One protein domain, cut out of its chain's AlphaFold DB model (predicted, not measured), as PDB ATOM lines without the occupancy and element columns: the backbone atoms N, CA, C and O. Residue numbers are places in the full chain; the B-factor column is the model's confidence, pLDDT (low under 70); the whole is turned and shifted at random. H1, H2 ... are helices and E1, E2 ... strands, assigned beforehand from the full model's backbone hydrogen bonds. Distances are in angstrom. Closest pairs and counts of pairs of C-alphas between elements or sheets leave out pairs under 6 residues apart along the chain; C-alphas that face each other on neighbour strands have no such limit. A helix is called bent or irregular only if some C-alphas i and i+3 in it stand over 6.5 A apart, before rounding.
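AT A GLANCE: This is residues 30 to 119 of the 133 residues of the protein "Carn_acyltransf domain-containing protein" of Caenorhabditis japonica (UniProt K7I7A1). A small sheet of three strands stands between two helices, H1 over one face and H4 over the other, while H3 lies off the sheet at the end of the domain far from H1 and joins H2 to H4. H2 only grazes the sheet on its way from the side of H1 to H3. The printed part has 90 residues, with elements in the order E1, E2, H1, H2, H3, H4, E3; the sheet's order is E2, E1, E3, mixed, and the class is mixed, helices and strands. It is only just loose, close to compact, with a radius of gyration of the C-alphas of 14.7 A, and only just elongated, spanning 42 by 27 by 21 A.

IN THESE COORDINATES: Find C-alpha 31 at (-6.895, -19.635, 81.084); from there E1 runs through residues 31 to 36, 16.2 A. E2, residues 39 to 44, comes back over 16.3 A. Next come H1, residues 55 to 67, 18.4 A, and H2, residues 74 to 84, 18.6 A. H2 is irregular: C-alphas 77 and 80 are 7.6 A apart. H3, residues 87 to 99, begins at C-alpha 87 (-5.418, -27.751, 55.754) and spans 15.9 A; H4, residues 102 to 113, spans 16.7 A. E3, residues 117 to 119, ends at C-alpha 119 (-5.481, -10.648, 69.744).

HOW THE PARTS SIT: Look first at the hairpin E1 and E2, antiparallel at 154 degrees, where N 34 and O 41 are 2.8 A apart, within hydrogen-bond range. On the other side of E1 is E3, parallel at 22 degrees, with N 118 and O 33 at 2.8 A. H1 is on the sheet at a height of 9.2 A, over E1 and slantwise to the strands, at 35 degrees to E1 on the local plane; the closest C-alphas of H1 and E1 are Met 66 and His 36, 6.9 A. H4 is on the opposite face at a height of 11.3 A, over E2 and only just over E1, with 3 C-alphas, and across the strands, at 64 degrees to E2 on the local plane; its Ile 111 and Val 33 of E1 have C-alphas 6.5 A apart, the closest of that pair. H2 grazes the sheet with residues 76 to 80, and H3 is not on it. H3, with residues 90 to 93 alone, touches H2, opposite ways at a steep tilt of 46 degrees; the closest C-alphas are Leu 82 and Trp 90, 6.3 A. H3 and H4 touch only at the corner, closest at C-alphas 98 and 104, 4.8 A. H1 and H3 are apart. Every O i to N i+4 pair is within hydrogen-bond range in H1 and H3; H4 has 7 of 8, and H2 has 0 of 7 but 6 of 8 O i to N i+3 pairs.

THE WHOLE: The two C-alphas farthest apart, Asn 56 and Thr 88, are 42.2 A apart. The printed part has no cut and no long link. Its mean pLDDT is 94.2, and no printed residue is under 70.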
ATOM      1  N   PRO A  30      -8.870 -22.907  83.082       92.12
ATOM      2  CA  PRO A  30      -9.067 -21.553  83.602       92.12
ATOM      3  C   PRO A  30      -8.027 -20.565  83.050       92.12
ATOM      4  O   PRO A  30      -7.381 -19.839  83.801       92.12
ATOM      5  N   HIS A  31      -7.821 -20.558  81.733       95.94
ATOM      6  CA  HIS A  31      -6.895 -19.635  81.084       95.94
ATOM      7  C   HIS A  31      -7.363 -19.222  79.696       95.94
ATOM      8  O   HIS A  31      -8.012 -19.977  78.967       95.94
ATOM      9  N   VAL A  32      -6.952 -18.024  79.316       96.50
ATOM     10  CA  VAL A  32      -7.023 -17.504  77.955       96.50
ATOM     11  C   VAL A  32      -5.615 -17.387  77.395       96.50
ATOM     12  O   VAL A  32      -4.615 -17.434  78.120       96.50
ATOM     13  N   VAL A  33      -5.537 -17.249  76.081       97.31
ATOM     14  CA  VAL A  33      -4.287 -16.941  75.396       97.31
ATOM     15  C   VAL A  33      -4.391 -15.547  74.815       97.31
ATOM     16  O   VAL A  33      -5.345 -15.242  74.106       97.31
ATOM     17  N   LEU A  34      -3.413 -14.707  75.127       96.31
ATOM     18  CA  LEU A  34      -3.297 -13.352  74.618       96.31
ATOM     19  C   LEU A  34      -2.154 -13.305  73.610       96.31
ATOM     20  O   LEU A  34      -1.050 -13.764  73.899       96.31
ATOM     21  N   VAL A  35      -2.422 -12.756  72.434       95.25
ATOM     22  CA  VAL A  35      -1.439 -12.542  71.379       95.25
ATOM     23  C   VAL A  35      -1.231 -11.047  71.212       95.25
ATOM     24  O   VAL A  35      -2.186 -10.303  71.003       95.25
ATOM     25  N   HIS A  36       0.018 -10.608  71.320       93.44
ATOM     26  CA  HIS A  36       0.394  -9.216  71.110       93.44
ATOM     27  C   HIS A  36       1.744  -9.153  70.397       93.44
ATOM     28  O   HIS A  36       2.705  -9.788  70.835       93.44
ATOM     29  N   GLU A  37       1.793  -8.445  69.265       90.94
ATOM     30  CA  GLU A  37       2.980  -8.347  68.396       90.94
ATOM     31  C   GLU A  37       3.567  -9.725  68.017       90.94
ATOM     32  O   GLU A  37       4.776  -9.941  67.980       90.94
ATOM     33  N   GLY A  38       2.692 -10.710  67.786       91.12
ATOM     34  CA  GLY A  38       3.088 -12.089  67.479       91.12
ATOM     35  C   GLY A  38       3.630 -12.889  68.671       91.12
ATOM     36  O   GLY A  38       4.011 -14.048  68.502       91.12
ATOM     37  N   THR A  39       3.638 -12.312  69.873       94.19
ATOM     38  CA  THR A  39       4.036 -12.976  71.121       94.19
ATOM     39  C   THR A  39       2.822 -13.589  71.802       94.19
ATOM     40  O   THR A  39       1.779 -12.949  71.904       94.19
ATOM     41  N   TRP A  40       2.957 -14.829  72.271       95.44
ATOM     42  CA  TRP A  40       1.873 -15.609  72.863       95.44
ATOM     43  C   TRP A  40       2.024 -15.674  74.381       95.44
ATOM     44  O   TRP A  40       3.021 -16.182  74.891       95.44
ATOM     45  N   TYR A  41       1.001 -15.229  75.100       96.25
ATOM     46  CA  TYR A  41       0.961 -15.202  76.555       96.25
ATOM     47  C   TYR A  41      -0.191 -16.060  77.070       96.25
ATOM     48  O   TYR A  41      -1.324 -15.954  76.604       96.25
ATOM     49  N   LYS A  42       0.087 -16.902  78.066       96.44
ATOM     50  CA  LYS A  42      -0.955 -17.583  78.838       96.44
ATOM     51  C   LYS A  42      -1.391 -16.655  79.970       96.44
ATOM     52  O   LYS A  42      -0.553 -16.253  80.773       96.44
ATOM     53  N   VAL A  43      -2.686 -16.374  80.058       96.62
ATOM     54  CA  VAL A  43      -3.268 -15.575  81.142       96.62
ATOM     55  C   VAL A  43      -4.304 -16.421  81.861       96.62
ATOM     56  O   VAL A  43      -5.313 -16.804  81.274       96.62
ATOM     57  N   ASP A  44      -4.047 -16.740  83.125       96.00
ATOM     58  CA  ASP A  44      -5.023 -17.441  83.957       96.00
ATOM     59  C   ASP A  44      -6.199 -16.503  84.282       96.00
ATOM     60  O   ASP A  44      -6.005 -15.318  84.552       96.00
ATOM     61  N   THR A  45      -7.430 -17.015  84.218       93.50
ATOM     62  CA  THR A  45      -8.660 -16.232  84.447       93.50
ATOM     63  C   THR A  45      -9.140 -16.280  85.892       93.50
ATOM     64  O   THR A  45      -9.954 -15.450  86.304       93.50
ATOM     65  N   CYS A  46      -8.608 -17.209  86.682       93.75
ATOM     66  CA  CYS A  46      -8.822 -17.281  88.116       93.75
ATOM     67  C   CYS A  46      -7.504 -17.468  88.869       93.75
ATOM     68  O   CYS A  46      -6.491 -17.891  88.307       93.75
ATOM     69  N   ASP A  47      -7.526 -17.172  90.164       92.12
ATOM     70  CA  ASP A  47      -6.414 -17.487  91.050       92.12
ATOM     71  C   ASP A  47      -6.356 -18.985  91.404       92.12
ATOM     72  O   ASP A  47      -7.211 -19.792  91.026       92.12
ATOM     73  N   HIS A  48      -5.336 -19.366  92.175       89.00
ATOM     74  CA  HIS A  48      -5.131 -20.739  92.645       89.00
ATOM     75  C   HIS A  48      -6.246 -21.254  93.574       89.00
ATOM     76  O   HIS A  48      -6.314 -22.456  93.823       89.00
ATOM     77  N   LYS A  49      -7.108 -20.372  94.100       91.88
ATOM     78  CA  LYS A  49      -8.277 -20.723  94.923       91.88
ATOM     79  C   LYS A  49      -9.570 -20.775  94.101       91.88
ATOM     80  O   LYS A  49     -10.625 -21.043  94.667       91.88
ATOM     81  N   GLY A  50      -9.503 -20.526  92.791       90.19
ATOM     82  CA  GLY A  50     -10.653 -20.524  91.888       90.19
ATOM     83  C   GLY A  50     -11.442 -19.212  91.864       90.19
ATOM     84  O   GLY A  50     -12.514 -19.161  91.264       90.19
ATOM     85  N   ARG A  51     -10.941 -18.134  92.481       95.06
ATOM     86  CA  ARG A  51     -11.576 -16.811  92.405       95.06
ATOM     87  C   ARG A  51     -11.289 -16.198  91.040       95.06
ATOM     88  O   ARG A  51     -10.130 -16.006  90.678       95.06
ATOM     89  N   ILE A  52     -12.344 -15.875  90.300       95.25
ATOM     90  CA  ILE A  52     -12.243 -15.208  88.997       95.25
ATOM     91  C   ILE A  52     -11.677 -13.799  89.196       95.25
ATOM     92  O   ILE A  52     -12.122 -13.074  90.090       95.25
ATOM     93  N   TYR A  53     -10.709 -13.413  88.365       96.12
ATOM     94  CA  TYR A  53     -10.172 -12.056  88.386       96.12
ATOM     95  C   TYR A  53     -11.231 -11.038  87.965       96.12
ATOM     96  O   TYR A  53     -11.992 -11.236  87.016       96.12
ATOM     97  N   SER A  54     -11.255  -9.908  88.661       96.31
ATOM     98  CA  SER A  54     -12.054  -8.754  88.271       96.31
ATOM     99  C   SER A  54     -11.556  -8.152  86.955       96.31
ATOM    100  O   SER A  54     -10.394  -8.303  86.569       96.31
ATOM    101  N   VAL A  55     -12.420  -7.379  86.293       94.62
ATOM    102  CA  VAL A  55     -12.060  -6.644  85.070       94.62
ATOM    103  C   VAL A  55     -10.826  -5.764  85.297       94.62
ATOM    104  O   VAL A  55      -9.914  -5.764  84.479       94.62
ATOM    105  N   ASN A  56     -10.743  -5.080  86.442       96.19
ATOM    106  CA  ASN A  56      -9.606  -4.218  86.772       96.19
ATOM    107  C   ASN A  56      -8.290  -4.996  86.931       96.19
ATOM    108  O   ASN A  56      -7.238  -4.496  86.538       96.19
ATOM    109  N   GLU A  57      -8.328  -6.202  87.506       96.19
ATOM    110  CA  GLU A  57      -7.151  -7.077  87.607       96.19
ATOM    111  C   GLU A  57      -6.711  -7.555  86.215       96.19
ATOM    112  O   GLU A  57      -5.538  -7.423  85.868       96.19
ATOM    113  N   LEU A  58      -7.647  -8.016  85.379       94.94
ATOM    114  CA  LEU A  58      -7.354  -8.468  84.013       94.94
ATOM    115  C   LEU A  58      -6.808  -7.344  83.121       94.94
ATOM    116  O   LEU A  58      -5.884  -7.575  82.341       94.94
ATOM    117  N   VAL A  59      -7.331  -6.122  83.255       94.44
ATOM    118  CA  VAL A  59      -6.825  -4.940  82.538       94.44
ATOM    119  C   VAL A  59      -5.393  -4.621  82.957       94.44
ATOM    120  O   VAL A  59      -4.558  -4.361  82.094       94.44
ATOM    121  N   LYS A  60      -5.073  -4.685  84.257       95.94
ATOM    122  CA  LYS A  60      -3.700  -4.472  84.741       95.94
ATOM    123  C   LYS A  60      -2.737  -5.523  84.193       95.94
ATOM    124  O   LYS A  60      -1.695  -5.144  83.669       95.94
ATOM    125  N   ILE A  61      -3.115  -6.804  84.248       95.31
ATOM    126  CA  ILE A  61      -2.319  -7.907  83.688       95.31
ATOM    127  C   ILE A  61      -2.080  -7.675  82.193       95.31
ATOM    128  O   ILE A  61      -0.950  -7.732  81.723       95.31
ATOM    129  N   THR A  62      -3.136  -7.347  81.450       93.81
ATOM    130  CA  THR A  62      -3.058  -7.089  80.007       93.81
ATOM    131  C   THR A  62      -2.134  -5.911  79.690       93.81
ATOM    132  O   THR A  62      -1.252  -6.031  78.844       93.81
ATOM    133  N   ALA A  63      -2.284  -4.790  80.398       94.00
ATOM    134  CA  ALA A  63      -1.456  -3.603  80.205       94.00
ATOM    135  C   ALA A  63       0.020  -3.847  80.554       94.00
ATOM    136  O   ALA A  63       0.904  -3.298  79.895       94.00
ATOM    137  N   GLU A  64       0.299  -4.663  81.572       94.56
ATOM    138  CA  GLU A  64       1.658  -5.087  81.905       94.56
ATOM    139  C   GLU A  64       2.244  -5.958  80.790       94.56
ATOM    140  O   GLU A  64       3.326  -5.658  80.295       94.56
ATOM    141  N   LEU A  65       1.506  -6.975  80.325       93.88
ATOM    142  CA  LEU A  65       1.936  -7.849  79.228       93.88
ATOM    143  C   LEU A  65       2.262  -7.067  77.955       93.88
ATOM    144  O   LEU A  65       3.257  -7.357  77.293       93.88
ATOM    145  N   MET A  66       1.469  -6.046  77.631       91.38
ATOM    146  CA  MET A  66       1.735  -5.177  76.485       91.38
ATOM    147  C   MET A  66       3.066  -4.426  76.624       91.38
ATOM    148  O   MET A  66       3.796  -4.332  75.646       91.38
ATOM    149  N   LYS A  67       3.437  -3.985  77.830       92.12
ATOM    150  CA  LYS A  67       4.655  -3.194  78.089       92.12
ATOM    151  C   LYS A  67       5.927  -4.013  78.325       92.12
ATOM    152  O   LYS A  67       6.987  -3.419  78.471       92.12
ATOM    153  N   ARG A  68       5.845  -5.345  78.424       92.56
ATOM    154  CA  ARG A  68       7.026  -6.198  78.649       92.56
ATOM    155  C   ARG A  68       7.951  -6.219  77.432       92.56
ATOM    156  O   ARG A  68       7.479  -6.385  76.309       92.56
ATOM    157  N   ASP A  69       9.256  -6.198  77.702       90.81
ATOM    158  CA  ASP A  69      10.339  -6.271  76.707       90.81
ATOM    159  C   ASP A  69      10.629  -7.703  76.206       90.81
ATOM    160  O   ASP A  69      11.603  -7.947  75.498       90.81
ATOM    161  N   ASP A  70       9.792  -8.684  76.555       92.25
ATOM    162  CA  ASP A  70       9.957 -10.100  76.197       92.25
ATOM    163  C   ASP A  70       9.284 -10.479  74.868       92.25
ATOM    164  O   ASP A  70       8.849 -11.620  74.675       92.25
ATOM    165  N   LYS A  71       9.189  -9.520  73.944       90.00
ATOM    166  CA  LYS A  71       8.527  -9.720  72.654       90.00
ATOM    167  C   LYS A  71       9.264 -10.746  71.803       90.00
ATOM    168  O   LYS A  71      10.492 -10.758  71.704       90.00
ATOM    169  N   ALA A  72       8.489 -11.598  71.140       90.56
ATOM    170  CA  ALA A  72       8.987 -12.497  70.119       90.56
ATOM    171  C   ALA A  72       9.632 -11.691  68.981       90.56
ATOM    172  O   ALA A  72       9.157 -10.625  68.596       90.56
ATOM    173  N   THR A  73      10.706 -12.226  68.405       90.94
ATOM    174  CA  THR A  73      11.436 -11.583  67.307       90.94
ATOM    175  C   THR A  73      11.603 -12.529  66.121       90.94
ATOM    176  O   THR A  73      11.454 -13.752  66.224       90.94
ATOM    177  N   GLY A  74      11.884 -11.953  64.950       92.50
ATOM    178  CA  GLY A  74      12.169 -12.711  63.733       92.50
ATOM    179  C   GLY A  74      10.987 -13.558  63.263       92.50
ATOM    180  O   GLY A  74       9.880 -13.057  63.090       92.50
ATOM    181  N   PHE A  75      11.223 -14.848  63.018       89.06
ATOM    182  CA  PHE A  75      10.192 -15.765  62.522       89.06
ATOM    183  C   PHE A  75       9.173 -16.168  63.597       89.06
ATOM    184  O   PHE A  75       8.070 -16.591  63.255       89.06
ATOM    185  N   MET A  76       9.508 -16.036  64.887       88.31
ATOM    186  CA  MET A  76       8.629 -16.471  65.978       88.31
ATOM    187  C   MET A  76       7.344 -15.640  66.058       88.31
ATOM    188  O   MET A  76       6.299 -16.171  66.422       88.31
ATOM    189  N   THR A  77       7.385 -14.381  65.615       91.56
ATOM    190  CA  THR A  77       6.200 -13.508  65.527       91.56
ATOM    191  C   THR A  77       5.159 -14.016  64.529       91.56
ATOM    192  O   THR A  77       3.990 -13.648  64.600       91.56
ATOM    193  N   LYS A  78       5.564 -14.893  63.601       92.25
ATOM    194  CA  LYS A  78       4.725 -15.402  62.512       92.25
ATOM    195  C   LYS A  78       4.189 -16.806  62.770       92.25
ATOM    196  O   LYS A  78       3.520 -17.350  61.908       92.25
ATOM    197  N   ILE A  79       4.416 -17.405  63.942       92.44
ATOM    198  CA  ILE A  79       3.956 -18.778  64.232       92.44
ATOM    199  C   ILE A  79       2.443 -18.941  64.001       92.44
ATOM    200  O   ILE A  79       2.002 -19.966  63.481       92.44
ATOM    201  N   ALA A  80       1.658 -17.906  64.316       92.31
ATOM    202  CA  ALA A  80       0.214 -17.882  64.091       92.31
ATOM    203  C   ALA A  80      -0.173 -18.071  62.615       92.31
ATOM    204  O   ALA A  80      -1.210 -18.660  62.326       92.31
ATOM    205  N   SER A  81       0.654 -17.625  61.661       92.44
ATOM    206  CA  SER A  81       0.312 -17.708  60.238       92.44
ATOM    207  C   SER A  81       0.187 -19.150  59.751       92.44
ATOM    208  O   SER A  81      -0.539 -19.404  58.794       92.44
ATOM    209  N   LEU A  82       0.808 -20.119  60.431       92.38
ATOM    210  CA  LEU A  82       0.668 -21.537  60.096       92.38
ATOM    211  C   LEU A  82      -0.786 -22.022  60.194       92.38
ATOM    212  O   LEU A  82      -1.177 -22.933  59.471       92.38
ATOM    213  N   THR A  83      -1.630 -21.389  61.019       93.06
ATOM    214  CA  THR A  83      -3.051 -21.759  61.102       93.06
ATOM    215  C   THR A  83      -3.858 -21.337  59.872       93.06
ATOM    216  O   THR A  83      -4.961 -21.849  59.673       93.06
ATOM    217  N   THR A  84      -3.323 -20.410  59.067       93.94
ATOM    218  CA  THR A  84      -3.925 -19.932  57.807       93.94
ATOM    219  C   THR A  84      -3.477 -20.719  56.578       93.94
ATOM    220  O   THR A  84      -3.985 -20.487  55.483       93.94
ATOM    221  N   ASP A  85      -2.556 -21.664  56.753       94.00
ATOM    222  CA  ASP A  85      -2.072 -22.515  55.674       94.00
ATOM    223  C   ASP A  85      -3.175 -23.465  55.158       94.00
ATOM    224  O   ASP A  85      -4.218 -23.681  55.797       94.00
ATOM    225  N   ARG A  86      -2.939 -24.072  53.990       94.94
ATOM    226  CA  ARG A  86      -3.789 -25.146  53.456       94.94
ATOM    227  C   ARG A  86      -3.922 -26.247  54.503       94.94
ATOM    228  O   ARG A  86      -2.964 -26.587  55.182       94.94
ATOM    229  N   ARG A  87      -5.111 -26.843  54.630       94.88
ATOM    230  CA  ARG A  87      -5.418 -27.751  55.754       94.88
ATOM    231  C   ARG A  87      -4.490 -28.965  55.818       94.88
ATOM    232  O   ARG A  87      -4.023 -29.298  56.902       94.88
ATOM    233  N   THR A  88      -4.166 -29.551  54.667       94.69
ATOM    234  CA  THR A  88      -3.204 -30.656  54.553       94.69
ATOM    235  C   THR A  88      -1.784 -30.219  54.927       94.69
ATOM    236  O   THR A  88      -1.118 -30.917  55.684       94.69
ATOM    237  N   GLU A  89      -1.345 -29.036  54.487       95.50
ATOM    238  CA  GLU A  89      -0.030 -28.484  54.850       95.50
ATOM    239  C   GLU A  89       0.042 -28.166  56.345       95.50
ATOM    240  O   GLU A  89       1.000 -28.530  57.022       95.50
ATOM    241  N   TRP A  90      -1.016 -27.573  56.909       95.69
ATOM    242  CA  TRP A  90      -1.100 -27.330  58.342       95.69
ATOM    243  C   TRP A  90      -1.098 -28.636  59.139       95.69
ATOM    244  O   TRP A  90      -0.445 -28.705  60.174       95.69
ATOM    245  N   PHE A  91      -1.769 -29.691  58.670       96.38
ATOM    246  CA  PHE A  91      -1.709 -31.010  59.302       96.38
ATOM    247  C   PHE A  91      -0.269 -31.545  59.375       96.38
ATOM    248  O   PHE A  91       0.192 -31.908  60.464       96.38
ATOM    249  N   GLU A  92       0.460 -31.537  58.257       96.06
ATOM    250  CA  GLU A  92       1.843 -32.029  58.201       96.06
ATOM    251  C   GLU A  92       2.805 -31.136  59.005       96.06
ATOM    252  O   GLU A  92       3.596 -31.633  59.813       96.06
ATOM    253  N   ASN A  93       2.687 -29.810  58.884       94.56
ATOM    254  CA  ASN A  93       3.485 -28.841  59.640       94.56
ATOM    255  C   ASN A  93       3.214 -28.934  61.150       94.56
ATOM    256  O   ASN A  93       4.154 -28.943  61.951       94.56
ATOM    257  N   ARG A  94       1.946 -29.071  61.562       95.19
ATOM    258  CA  ARG A  94       1.556 -29.280  62.966       95.19
ATOM    259  C   ARG A  94       2.183 -30.554  63.514       95.19
ATOM    260  O   ARG A  94       2.719 -30.543  64.623       95.19
ATOM    261  N   LYS A  95       2.150 -31.648  62.749       95.88
ATOM    262  CA  LYS A  95       2.770 -32.915  63.145       95.88
ATOM    263  C   LYS A  95       4.283 -32.757  63.323       95.88
ATOM    264  O   LYS A  95       4.783 -32.947  64.431       95.88
ATOM    265  N   LYS A  96       4.968 -32.304  62.274       95.31
ATOM    266  CA  LYS A  96       6.430 -32.194  62.212       95.31
ATOM    267  C   LYS A  96       7.015 -31.214  63.230       95.31
ATOM    268  O   LYS A  96       7.991 -31.531  63.903       95.31
ATOM    269  N   PHE A  97       6.453 -30.009  63.340       92.94
ATOM    270  CA  PHE A  97       7.061 -28.934  64.132       92.94
ATOM    271  C   PHE A  97       6.515 -28.834  65.556       92.94
ATOM    272  O   PHE A  97       7.231 -28.366  66.444       92.94
ATOM    273  N   PHE A  98       5.279 -29.281  65.805       95.38
ATOM    274  CA  PHE A  98       4.655 -29.157  67.123       95.38
ATOM    275  C   PHE A  98       4.487 -30.489  67.827       95.38
ATOM    276  O   PHE A  98       4.874 -30.603  68.985       95.38
ATOM    277  N   LEU A  99       3.914 -31.499  67.169       95.69
ATOM    278  CA  LEU A  99       3.649 -32.768  67.842       95.69
ATOM    279  C   LEU A  99       4.930 -33.562  68.079       95.69
ATOM    280  O   LEU A  99       5.112 -34.067  69.187       95.69
ATOM    281  N   ASP A 100       5.823 -33.655  67.099       95.88
ATOM    282  CA  ASP A 100       7.048 -34.458  67.221       95.88
ATOM    283  C   ASP A 100       8.057 -33.837  68.206       95.88
ATOM    284  O   ASP A 100       8.867 -34.540  68.812       95.88
ATOM    285  N   ASN A 101       7.948 -32.532  68.476       96.19
ATOM    286  CA  ASN A 101       8.728 -31.845  69.501       96.19
ATOM    287  C   ASN A 101       7.980 -31.807  70.850       96.19
ATOM    288  O   ASN A 101       6.942 -31.165  70.998       96.19
ATOM    289  N   LYS A 102       8.545 -32.437  71.890       96.00
ATOM    290  CA  LYS A 102       7.930 -32.514  73.234       96.00
ATOM    291  C   LYS A 102       7.619 -31.144  73.853       96.00
ATOM    292  O   LYS A 102       6.628 -31.025  74.573       96.00
ATOM    293  N   HIS A 103       8.465 -30.139  73.631       95.69
ATOM    294  CA  HIS A 103       8.266 -28.794  74.170       95.69
ATOM    295  C   HIS A 103       7.120 -28.083  73.441       95.69
ATOM    296  O   HIS A 103       6.155 -27.660  74.077       95.69
ATOM    297  N   ASN A 104       7.158 -28.069  72.108       95.62
ATOM    298  CA  ASN A 104       6.122 -27.424  71.299       95.62
ATOM    299  C   ASN A 104       4.761 -28.105  71.462       95.62
ATOM    300  O   ASN A 104       3.743 -27.422  71.484       95.62
ATOM    301  N   ARG A 105       4.725 -29.426  71.676       96.50
ATOM    302  CA  ARG A 105       3.490 -30.160  71.976       96.50
ATOM    303  C   ARG A 105       2.806 -29.626  73.235       96.50
ATOM    304  O   ARG A 105       1.584 -29.503  73.261       96.50
ATOM    305  N   LYS A 106       3.577 -29.305  74.282       96.06
ATOM    306  CA  LYS A 106       3.033 -28.724  75.522       96.06
ATOM    307  C   LYS A 106       2.487 -27.318  75.282       96.06
ATOM    308  O   LYS A 106       1.381 -27.030  75.726       96.06
ATOM    309  N   LEU A 107       3.228 -26.480  74.555       95.50
ATOM    310  CA  LEU A 107       2.790 -25.123  74.209       95.50
ATOM    311  C   LEU A 107       1.524 -25.140  73.347       95.50
ATOM    312  O   LEU A 107       0.556 -24.449  73.651       95.50
ATOM    313  N   LEU A 108       1.484 -26.004  72.332       95.50
ATOM    314  CA  LEU A 108       0.311 -26.193  71.487       95.50
ATOM    315  C   LEU A 108      -0.896 -26.651  72.310       95.50
ATOM    316  O   LEU A 108      -1.994 -26.146  72.108       95.50
ATOM    317  N   LYS A 109      -0.704 -27.542  73.292       95.06
ATOM    318  CA  LYS A 109      -1.795 -27.966  74.176       95.06
ATOM    319  C   LYS A 109      -2.355 -26.805  74.998       95.06
ATOM    320  O   LYS A 109      -3.567 -26.751  75.180       95.06
ATOM    321  N   ILE A 110      -1.517 -25.877  75.469       96.06
ATOM    322  CA  ILE A 110      -1.974 -24.664  76.174       96.06
ATOM    323  C   ILE A 110      -2.841 -23.809  75.242       96.06
ATOM    324  O   ILE A 110      -3.910 -23.365  75.654       96.06
ATOM    325  N   ILE A 111      -2.424 -23.639  73.986       95.50
ATOM    326  CA  ILE A 111      -3.182 -22.886  72.977       95.50
ATOM    327  C   ILE A 111      -4.523 -23.563  72.674       95.50
ATOM    328  O   ILE A 111      -5.569 -22.926  72.748       95.50
ATOM    329  N   GLU A 112      -4.513 -24.864  72.390       94.44
ATOM    330  CA  GLU A 112      -5.708 -25.617  71.993       94.44
ATOM    331  C   GLU A 112      -6.728 -25.780  73.133       94.44
ATOM    332  O   GLU A 112      -7.898 -26.030  72.858       94.44
ATOM    333  N   THR A 113      -6.307 -25.661  74.398       95.06
ATOM    334  CA  THR A 113      -7.184 -25.794  75.583       95.06
ATOM    335  C   THR A 113      -7.675 -24.467  76.153       95.06
ATOM    336  O   THR A 113      -8.521 -24.483  77.052       95.06
ATOM    337  N   ALA A 114      -7.164 -23.339  75.653       96.12
ATOM    338  CA  ALA A 114      -7.563 -22.012  76.099       96.12
ATOM    339  C   ALA A 114      -9.077 -21.807  75.949       96.12
ATOM    340  O   ALA A 114      -9.692 -22.319  75.013       96.12
ATOM    341  N   GLN A 115      -9.683 -21.041  76.858       94.75
ATOM    342  CA  GLN A 115     -11.109 -20.712  76.769       94.75
ATOM    343  C   GLN A 115     -11.407 -19.993  75.452       94.75
ATOM    344  O   GLN A 115     -12.372 -20.335  74.778       94.75
ATOM    345  N   PHE A 116     -10.554 -19.040  75.089       94.12
ATOM    346  CA  PHE A 116     -10.542 -18.329  73.817       94.12
ATOM    347  C   PHE A 116      -9.180 -17.639  73.632       94.12
ATOM    348  O   PHE A 116      -8.342 -17.631  74.544       94.12
ATOM    349  N   VAL A 117      -8.965 -17.076  72.443       95.62
ATOM    350  CA  VAL A 117      -7.764 -16.307  72.093       95.62
ATOM    351  C   VAL A 117      -8.131 -14.828  71.984       95.62
ATOM    352  O   VAL A 117      -9.136 -14.487  71.362       95.62
ATOM    353  N   ILE A 118      -7.319 -13.960  72.580       95.06
ATOM    354  CA  ILE A 118      -7.417 -12.501  72.496       95.06
ATOM    355  C   ILE A 118      -6.247 -12.020  71.639       95.06
ATOM    356  O   ILE A 118      -5.103 -12.260  72.007       95.06
ATOM    357  N   SER A 119      -6.515 -11.345  70.522       92.88
ATOM    358  CA  SER A 119      -5.481 -10.648  69.744       92.88
ATOM    359  C   SER A 119      -5.544  -9.161  70.062       92.88
ATOM    360  O   SER A 119      -6.623  -8.572  69.988       92.88
TER     361      SER A 119